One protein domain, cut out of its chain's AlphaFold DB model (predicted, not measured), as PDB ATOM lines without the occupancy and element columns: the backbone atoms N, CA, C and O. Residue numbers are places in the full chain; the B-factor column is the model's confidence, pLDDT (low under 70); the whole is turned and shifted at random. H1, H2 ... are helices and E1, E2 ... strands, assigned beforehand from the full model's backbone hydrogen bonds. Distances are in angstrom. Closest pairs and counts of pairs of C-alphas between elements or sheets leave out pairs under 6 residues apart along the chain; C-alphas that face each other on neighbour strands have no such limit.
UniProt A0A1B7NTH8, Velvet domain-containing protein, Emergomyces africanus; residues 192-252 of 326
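This is residues 192 to 252 of the 326 residues of the protein "Velvet domain-containing protein" of Emergomyces africanus (UniProt A0A1B7NTH8). In this domain of little regular structure, a thin hairpin, E1 and E2, has a long link, residues 198 to 219, looping out past one end; short H1 lies past the other, and residues 247 to 252 stick out as a tail. The 61 printed residues include E1, E2 and H1, in that order, an antiparallel sheet and a mixed class, with 19 residues in named elements. It is an extended rod, radius of gyration of the C-alphas 16.7 A, spanning 52 by 20 by 19 A.

Find C-alpha 192 at (218.467, 238.642, 206.678); from there E1, residues 192 to 197, runs 15.6 A. E2, residues 220 to 225, runs 16.9 A. H1, residues 233 to 239, runs 10.1 A to C-alpha 239 at (208.492, 243.113, 208.194).

In the hairpin, antiparallel at 153 degrees, look at N 194 and O 222, within hydrogen-bond range at 2.8 A. The closest C-alphas of E2 and H1, Met 225 and Leu 239, are 7.6 A apart. E1 and H1 are apart. In H1 every O i to N i+4 pair is within hydrogen-bond range.

The farthest C-alphas, Phe 207 and Leu 231, are 52.4 A apart. The printed part has no cut, the link E1 to E2 is long, and no printed residue is under pLDDT 70.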
ATOM      1  N   ARG A 192     217.612 239.794 206.384       91.19
ATOM      2  CA  ARG A 192     218.467 238.642 206.678       91.19
ATOM      3  C   ARG A 192     217.684 237.578 207.437       91.19
ATOM      4  O   ARG A 192     216.837 237.900 208.262       91.19
ATOM      5  N   LEU A 193     217.996 236.312 207.177       92.06
ATOM      6  CA  LEU A 193     217.435 235.175 207.905       92.06
ATOM      7  C   LEU A 193     218.472 234.609 208.874       92.06
ATOM      8  O   LEU A 193     219.627 234.406 208.503       92.06
ATOM      9  N   PHE A 194     218.036 234.303 210.090       92.56
ATOM     10  CA  PHE A 194     218.838 233.667 211.127       92.56
ATOM     11  C   PHE A 194     218.160 232.383 211.585       92.56
ATOM     12  O   PHE A 194     216.975 232.381 211.899       92.56
ATOM     13  N   VAL A 195     218.906 231.285 211.651       92.94
ATOM     14  CA  VAL A 195     218.389 230.031 212.206       92.94
ATOM     15  C   VAL A 195     218.557 230.077 213.722       92.94
ATOM     16  O   VAL A 195     219.681 230.070 214.220       92.94
ATOM     17  N   ARG A 196     217.443 230.145 214.453       94.38
ATOM     18  CA  ARG A 196     217.410 230.171 215.924       94.38
ATOM     19  C   ARG A 196     217.397 228.771 216.523       94.38
ATOM     20  O   ARG A 196     217.952 228.567 217.596       94.38
ATOM     21  N   GLN A 197     216.812 227.809 215.814       95.25
ATOM     22  CA  GLN A 197     216.793 226.408 216.215       95.25
ATOM     23  C   GLN A 197     217.222 225.535 215.042       95.25
ATOM     24  O   GLN A 197     216.549 225.488 214.011       95.25
ATOM     25  N   GLN A 198     218.373 224.881 215.204       94.56
ATOM     26  CA  GLN A 198     218.899 223.939 214.224       94.56
ATOM     27  C   GLN A 198     218.192 222.587 214.378       94.56
ATOM     28  O   GLN A 198     218.050 222.113 215.507       94.56
ATOM     29  N   PRO A 199     217.790 221.936 213.278       93.44
ATOM     30  CA  PRO A 199     217.353 220.551 213.332       93.44
ATOM     31  C   PRO A 199     218.539 219.636 213.628       93.44
ATOM     32  O   PRO A 199     219.582 219.727 212.983       93.44
ATOM     33  N   ILE A 200     218.374 218.732 214.591       93.12
ATOM     34  CA  ILE A 200     219.470 217.886 215.084       93.12
ATOM     35  C   ILE A 200     219.305 216.456 214.575       93.12
ATOM     36  O   ILE A 200     220.267 215.820 214.138       93.12
ATOM     37  N   ALA A 201     218.075 215.953 214.597       92.38
ATOM     38  CA  ALA A 201     217.753 214.600 214.204       92.38
ATOM     39  C   ALA A 201     216.465 214.558 213.384       92.38
ATOM     40  O   ALA A 201     215.517 215.314 213.578       92.38
ATOM     41  N   ALA A 202     216.421 213.606 212.466       91.44
ATOM     42  CA  ALA A 202     215.201 213.221 211.789       91.44
ATOM     43  C   ALA A 202     215.177 211.701 211.727       91.44
ATOM     44  O   ALA A 202     216.190 211.060 211.436       91.44
ATOM     45  N   ARG A 203     214.015 211.113 211.997       90.06
ATOM     46  CA  ARG A 203     213.793 209.701 211.711       90.06
ATOM     47  C   ARG A 203     213.274 209.597 210.289       90.06
ATOM     48  O   ARG A 203     212.338 210.310 209.935       90.06
ATOM     49  N   ALA A 204     213.863 208.700 209.503       87.69
ATOM     50  CA  ALA A 204     213.354 208.395 208.177       87.69
ATOM     51  C   ALA A 204     211.854 208.083 208.266       87.69
ATOM     52  O   ALA A 204     211.415 207.291 209.113       87.69
ATOM     53  N   CYS A 205     211.069 208.750 207.425       86.38
ATOM     54  CA  CYS A 205     209.664 208.422 207.277       86.38
ATOM     55  C   CYS A 205     209.594 207.008 206.701       86.38
ATOM     56  O   CYS A 205     210.179 206.730 205.656       86.38
ATOM     57  N   GLY A 206     208.914 206.110 207.412       83.62
ATOM     58  CA  GLY A 206     208.630 204.779 206.887       83.62
ATOM     59  C   GLY A 206     207.756 204.857 205.636       83.62
ATOM     60  O   GLY A 206     207.209 205.909 205.303       83.62
ATOM     61  N   PHE A 207     207.599 203.722 204.961       80.31
ATOM     62  CA  PHE A 207     206.739 203.638 203.790       80.31
ATOM     63  C   PHE A 207     205.279 203.981 204.150       80.31
ATOM     64  O   PHE A 207     204.675 203.350 205.021       80.31
ATOM     65  N   GLY A 208     204.723 204.989 203.475       78.81
ATOM     66  CA  GLY A 208     203.359 205.481 203.675       78.81
ATOM     67  C   GLY A 208     203.228 206.650 204.662       78.81
ATOM     68  O   GLY A 208     204.033 206.851 205.570       78.81
ATOM     69  N   ASP A 209     202.148 207.422 204.510       75.12
ATOM     70  CA  ASP A 209     201.920 208.672 205.254       75.12
ATOM     71  C   ASP A 209     201.750 208.490 206.768       75.12
ATOM     72  O   ASP A 209     201.915 209.434 207.540       75.12
ATOM     73  N   ARG A 210     201.499 207.255 207.213       82.31
ATOM     74  CA  ARG A 210     201.319 206.911 208.630       82.31
ATOM     75  C   ARG A 210     202.595 207.049 209.462       82.31
ATOM     76  O   ARG A 210     202.518 207.063 210.685       82.31
ATOM     77  N   CYS A 211     203.763 207.124 208.823       78.44
ATOM     78  CA  CYS A 211     205.054 207.219 209.506       78.44
ATOM     79  C   CYS A 211     205.741 208.576 209.325       78.44
ATOM     80  O   CYS A 211     206.956 208.662 209.530       78.44
ATOM     81  N   ARG A 212     204.997 209.630 208.960       85.19
ATOM     82  CA  ARG A 212     205.539 210.992 208.931       85.19
ATOM     83  C   ARG A 212     205.921 211.410 210.344       85.19
ATOM     84  O   ARG A 212     205.101 211.399 211.257       85.19
ATOM     85  N   ARG A 213     207.193 211.746 210.518       88.25
ATOM     86  CA  ARG A 213     207.743 212.235 211.780       88.25
ATOM     87  C   ARG A 213     208.295 213.621 211.539       88.25
ATOM     88  O   ARG A 213     208.920 213.874 210.511       88.25
ATOM     89  N   THR A 214     208.028 214.512 212.475       90.25
ATOM     90  CA  THR A 214     208.638 215.830 212.474       90.25
ATOM     91  C   THR A 214     210.136 215.698 212.711       90.25
ATOM     92  O   THR A 214     210.603 214.768 213.374       90.25
ATOM     93  N   ILE A 215     210.886 216.626 212.132       91.75
ATOM     94  CA  ILE A 215     212.297 216.810 212.456       91.75
ATOM     95  C   ILE A 215     212.375 217.328 213.898       91.75
ATOM     96  O   ILE A 215     211.549 218.156 214.285       91.75
ATOM     97  N   ASP A 216     213.325 216.809 214.676       91.94
ATOM     98  CA  ASP A 216     213.495 217.122 216.092       91.94
ATOM     99  C   ASP A 216     214.877 217.760 216.363       91.94
ATOM    100  O   ASP A 216     215.913 217.179 216.017       91.94
ATOM    101  N   PRO A 217     214.931 218.961 216.959       93.88
ATOM    102  CA  PRO A 217     213.798 219.860 217.162       93.88
ATOM    103  C   PRO A 217     213.284 220.468 215.844       93.88
ATOM    104  O   PRO A 217     213.983 220.469 214.825       93.88
ATOM    105  N   LEU A 218     212.061 221.014 215.868       91.56
ATOM    106  CA  LEU A 218     211.500 221.747 214.729       91.56
ATOM    107  C   LEU A 218     212.394 222.954 214.382       91.56
ATOM    108  O   LEU A 218     212.779 223.697 215.284       91.56
ATOM    109  N   PRO A 219     212.723 223.189 213.098       93.12
ATOM    110  CA  PRO A 219     213.507 224.356 212.712       93.12
ATOM    111  C   PRO A 219     212.772 225.666 213.013       93.12
ATOM    112  O   PRO A 219     211.610 225.829 212.642       93.12
ATOM    113  N   VAL A 220     213.482 226.626 213.605       94.19
ATOM    114  CA  VAL A 220     212.982 227.988 213.835       94.19
ATOM    115  C   VAL A 220     213.917 228.972 213.159       94.19
ATOM    116  O   VAL A 220     215.129 228.962 213.394       94.19
ATOM    117  N   ILE A 221     213.341 229.837 212.331       94.25
ATOM    118  CA  ILE A 221     214.043 230.897 211.615       94.25
ATOM    119  C   ILE A 221     213.479 232.259 212.011       94.25
ATOM    120  O   ILE A 221     212.286 232.402 212.263       94.25
ATOM    121  N   GLN A 222     214.350 233.256 212.054       93.44
ATOM    122  CA  GLN A 222     214.038 234.642 212.362       93.44
ATOM    123  C   GLN A 222     214.387 235.504 211.151       93.44
ATOM    124  O   GLN A 222     215.493 235.408 210.618       93.44
ATOM    125  N   LEU A 223     213.450 236.350 210.729       92.56
ATOM    126  CA  LEU A 223     213.684 237.401 209.745       92.56
ATOM    127  C   LEU A 223     214.085 238.681 210.480       92.56
ATOM    128  O   LEU A 223     213.379 239.119 211.382       92.56
ATOM    129  N   LEU A 224     215.213 239.269 210.096       91.56
ATOM    130  CA  LEU A 224     215.749 240.497 210.674       91.56
ATOM    131  C   LEU A 224     215.989 241.526 209.570       91.56
ATOM    132  O   LEU A 224     216.542 241.190 208.525       91.56
ATOM    133  N   MET A 225     215.636 242.783 209.821       92.94
ATOM    134  CA  MET A 225     216.027 243.910 208.975       92.94
ATOM    135  C   MET A 225     217.227 244.626 209.609       92.94
ATOM    136  O   MET A 225     217.159 245.033 210.763       92.94
ATOM    137  N   THR A 226     218.339 244.748 208.882       91.44
ATOM    138  CA  THR A 226     219.629 245.229 209.424       91.44
ATOM    139  C   THR A 226     219.651 246.696 209.832       91.44
ATOM    140  O   THR A 226     220.462 247.099 210.655       91.44
ATOM    141  N   ASP A 227     218.797 247.494 209.218       91.19
ATOM    142  CA  ASP A 227     218.697 248.944 209.336       91.19
ATOM    143  C   ASP A 227     217.229 249.319 209.572       91.19
ATOM    144  O   ASP A 227     216.680 250.209 208.925       91.19
ATOM    145  N   PHE A 228     216.573 248.566 210.458       92.44
ATOM    146  CA  PHE A 228     215.188 248.792 210.849       92.44
ATOM    147  C   PHE A 228     215.030 250.134 211.566       92.44
ATOM    148  O   PHE A 228     215.728 250.410 212.544       92.44
ATOM    149  N   SER A 229     214.063 250.938 211.127       93.12
ATOM    150  CA  SER A 229     213.611 252.115 211.863       93.12
ATOM    151  C   SER A 229     212.198 251.896 212.415       93.12
ATOM    152  O   SER A 229     211.257 251.759 211.630       93.12
ATOM    153  N   PRO A 230     211.982 251.943 213.746       90.12
ATOM    154  CA  PRO A 230     210.651 251.750 214.332       90.12
ATOM    155  C   PRO A 230     209.662 252.865 213.958       90.12
ATOM    156  O   PRO A 230     208.446 252.666 213.987       90.12
ATOM    157  N   LEU A 231     210.174 254.039 213.578       94.56
ATOM    158  CA  LEU A 231     209.369 255.172 213.116       94.56
ATOM    159  C   LEU A 231     208.978 255.048 211.636       94.56
ATOM    160  O   LEU A 231     208.080 255.750 211.174       94.56
ATOM    161  N   SER A 232     209.637 254.160 210.888       94.69
ATOM    162  CA  SER A 232     209.349 253.926 209.480       94.69
ATOM    163  C   SER A 232     208.144 252.997 209.339       94.69
ATOM    164  O   SER A 232     208.212 251.796 209.607       94.69
ATOM    165  N   ILE A 233     207.019 253.558 208.891       94.00
ATOM    166  CA  ILE A 233     205.806 252.791 208.560       94.00
ATOM    167  C   ILE A 233     206.107 251.763 207.463       94.00
ATOM    168  O   ILE A 233     205.590 250.651 207.512       94.00
ATOM    169  N   GLU A 234     206.976 252.119 206.516       92.88
ATOM    170  CA  GLU A 234     207.409 251.231 205.438       92.88
ATOM    171  C   GLU A 234     208.203 250.037 205.979       92.88
ATOM    172  O   GLU A 234     207.903 248.904 205.620       92.88
ATOM    173  N   ASP A 235     209.165 250.251 206.884       92.25
ATOM    174  CA  ASP A 235     209.971 249.148 207.432       92.25
ATOM    175  C   ASP A 235     209.104 248.181 208.251       92.25
ATOM    176  O   ASP A 235     209.250 246.960 208.151       92.25
ATOM    177  N   ARG A 236     208.153 248.725 209.020       91.25
ATOM    178  CA  ARG A 236     207.151 247.931 209.741       91.25
ATOM    179  C   ARG A 236     206.274 247.145 208.773       91.25
ATOM    180  O   ARG A 236     206.144 245.939 208.938       91.25
ATOM    181  N   GLY A 237     205.725 247.814 207.758       89.56
ATOM    182  CA  GLY A 237     204.874 247.200 206.740       89.56
ATOM    183  C   GLY A 237     205.593 246.107 205.954       89.56
ATOM    184  O   GLY A 237     205.005 245.062 205.680       89.56
ATOM    185  N   GLN A 238     206.881 246.305 205.665       90.00
ATOM    186  CA  GLN A 238     207.729 245.282 205.076       90.00
ATOM    187  C   GLN A 238     207.842 244.085 206.011       90.00
ATOM    188  O   GLN A 238     207.429 243.015 205.594       90.00
ATOM    189  N   LEU A 239     208.316 244.236 207.256       88.94
ATOM    190  CA  LEU A 239     208.492 243.113 208.194       88.94
ATOM    191  C   LEU A 239     207.194 242.346 208.491       88.94
ATOM    192  O   LEU A 239     207.233 241.123 208.611       88.94
ATOM    193  N   THR A 240     206.056 243.037 208.563       88.06
ATOM    194  CA  THR A 240     204.741 242.421 208.801       88.06
ATOM    195  C   THR A 240     204.059 241.918 207.527       88.06
ATOM    196  O   THR A 240     202.918 241.468 207.589       88.06
ATOM    197  N   SER A 241     204.707 242.020 206.364       87.56
ATOM    198  CA  SER A 241     204.116 241.596 205.095       87.56
ATOM    199  C   SER A 241     203.828 240.093 205.084       87.56
ATOM    200  O   SER A 241     204.711 239.269 205.332       87.56
ATOM    201  N   GLU A 242     202.604 239.726 204.709       85.44
ATOM    202  CA  GLU A 242     202.172 238.332 204.524       85.44
ATOM    203  C   GLU A 242     202.807 237.669 203.290       85.44
ATOM    204  O   GLU A 242     202.678 236.467 203.074       85.44
ATOM    205  N   GLN A 243     203.511 238.444 202.461       85.38
ATOM    206  CA  GLN A 243     204.138 237.960 201.229       85.38
ATOM    207  C   GLN A 243     205.468 237.238 201.475       85.38
ATOM    208  O   GLN A 243     206.081 236.718 200.539       85.38
ATOM    209  N   HIS A 244     205.941 237.204 202.719       85.88
ATOM    210  CA  HIS A 244     207.149 236.481 203.072       85.88
ATOM    211  C   HIS A 244     206.906 234.972 203.072       85.88
ATOM    212  O   HIS A 244     206.274 234.418 203.970       85.88
ATOM    213  N   VAL A 245     207.468 234.291 202.075       88.94
ATOM    214  CA  VAL A 245     207.437 232.832 201.961       88.94
ATOM    215  C   VAL A 245     208.851 232.292 202.096       88.94
ATOM    216  O   VAL A 245     209.771 232.756 201.419       88.94
ATOM    217  N   VAL A 246     209.025 231.279 202.944       89.12
ATOM    218  CA  VAL A 246     210.291 230.555 203.075       89.12
ATOM    219  C   VAL A 246     210.136 229.159 202.498       89.12
ATOM    220  O   VAL A 246     209.230 228.417 202.870       89.12
ATOM    221  N   ALA A 247     211.036 228.804 201.583       88.50
ATOM    222  CA  ALA A 247     211.119 227.471 201.010       88.50
ATOM    223  C   ALA A 247     212.293 226.702 201.625       88.50
ATOM    224  O   ALA A 247     213.410 227.214 201.725       88.50
ATOM    225  N   CYS A 248     212.038 225.451 201.999       87.88
ATOM    226  CA  CYS A 248     213.049 224.538 202.517       87.88
ATOM    227  C   CYS A 248     213.439 223.533 201.432       87.88
ATOM    228  O   CYS A 248     212.580 222.874 200.845       87.88
ATOM    229  N   HIS A 249     214.742 223.385 201.199       86.06
ATOM    230  CA  HIS A 249     215.296 222.430 200.245       86.06
ATOM    231  C   HIS A 249     216.270 221.488 200.953       86.06
ATOM    232  O   HIS A 249     217.031 221.910 201.823       86.06
ATOM    233  N   LEU A 250     216.237 220.207 200.580       87.06
ATOM    234  CA  LEU A 250     217.185 219.214 201.073       87.06
ATOM    235  C   LEU A 250     218.453 219.259 200.226       87.06
ATOM    236  O   LEU A 250     218.385 219.186 198.999       87.06
ATOM    237  N   PHE A 251     219.600 219.325 200.893       82.25
ATOM    238  CA  PHE A 251     220.908 219.287 200.253       82.25
ATOM    239  C   PHE A 251     221.718 218.096 200.764       82.25
ATOM    240  O   PHE A 251     221.611 217.740 201.942       82.25
ATOM    241  N   PRO A 252     222.542 217.476 199.900       85.38
ATOM    242  CA  PRO A 252     223.484 216.467 200.347       85.38
ATOM    243  C   PRO A 252     224.488 217.103 201.309       85.38
ATOM    244  O   PRO A 252     225.009 218.193 201.060       85.38
TER     245      PRO A 252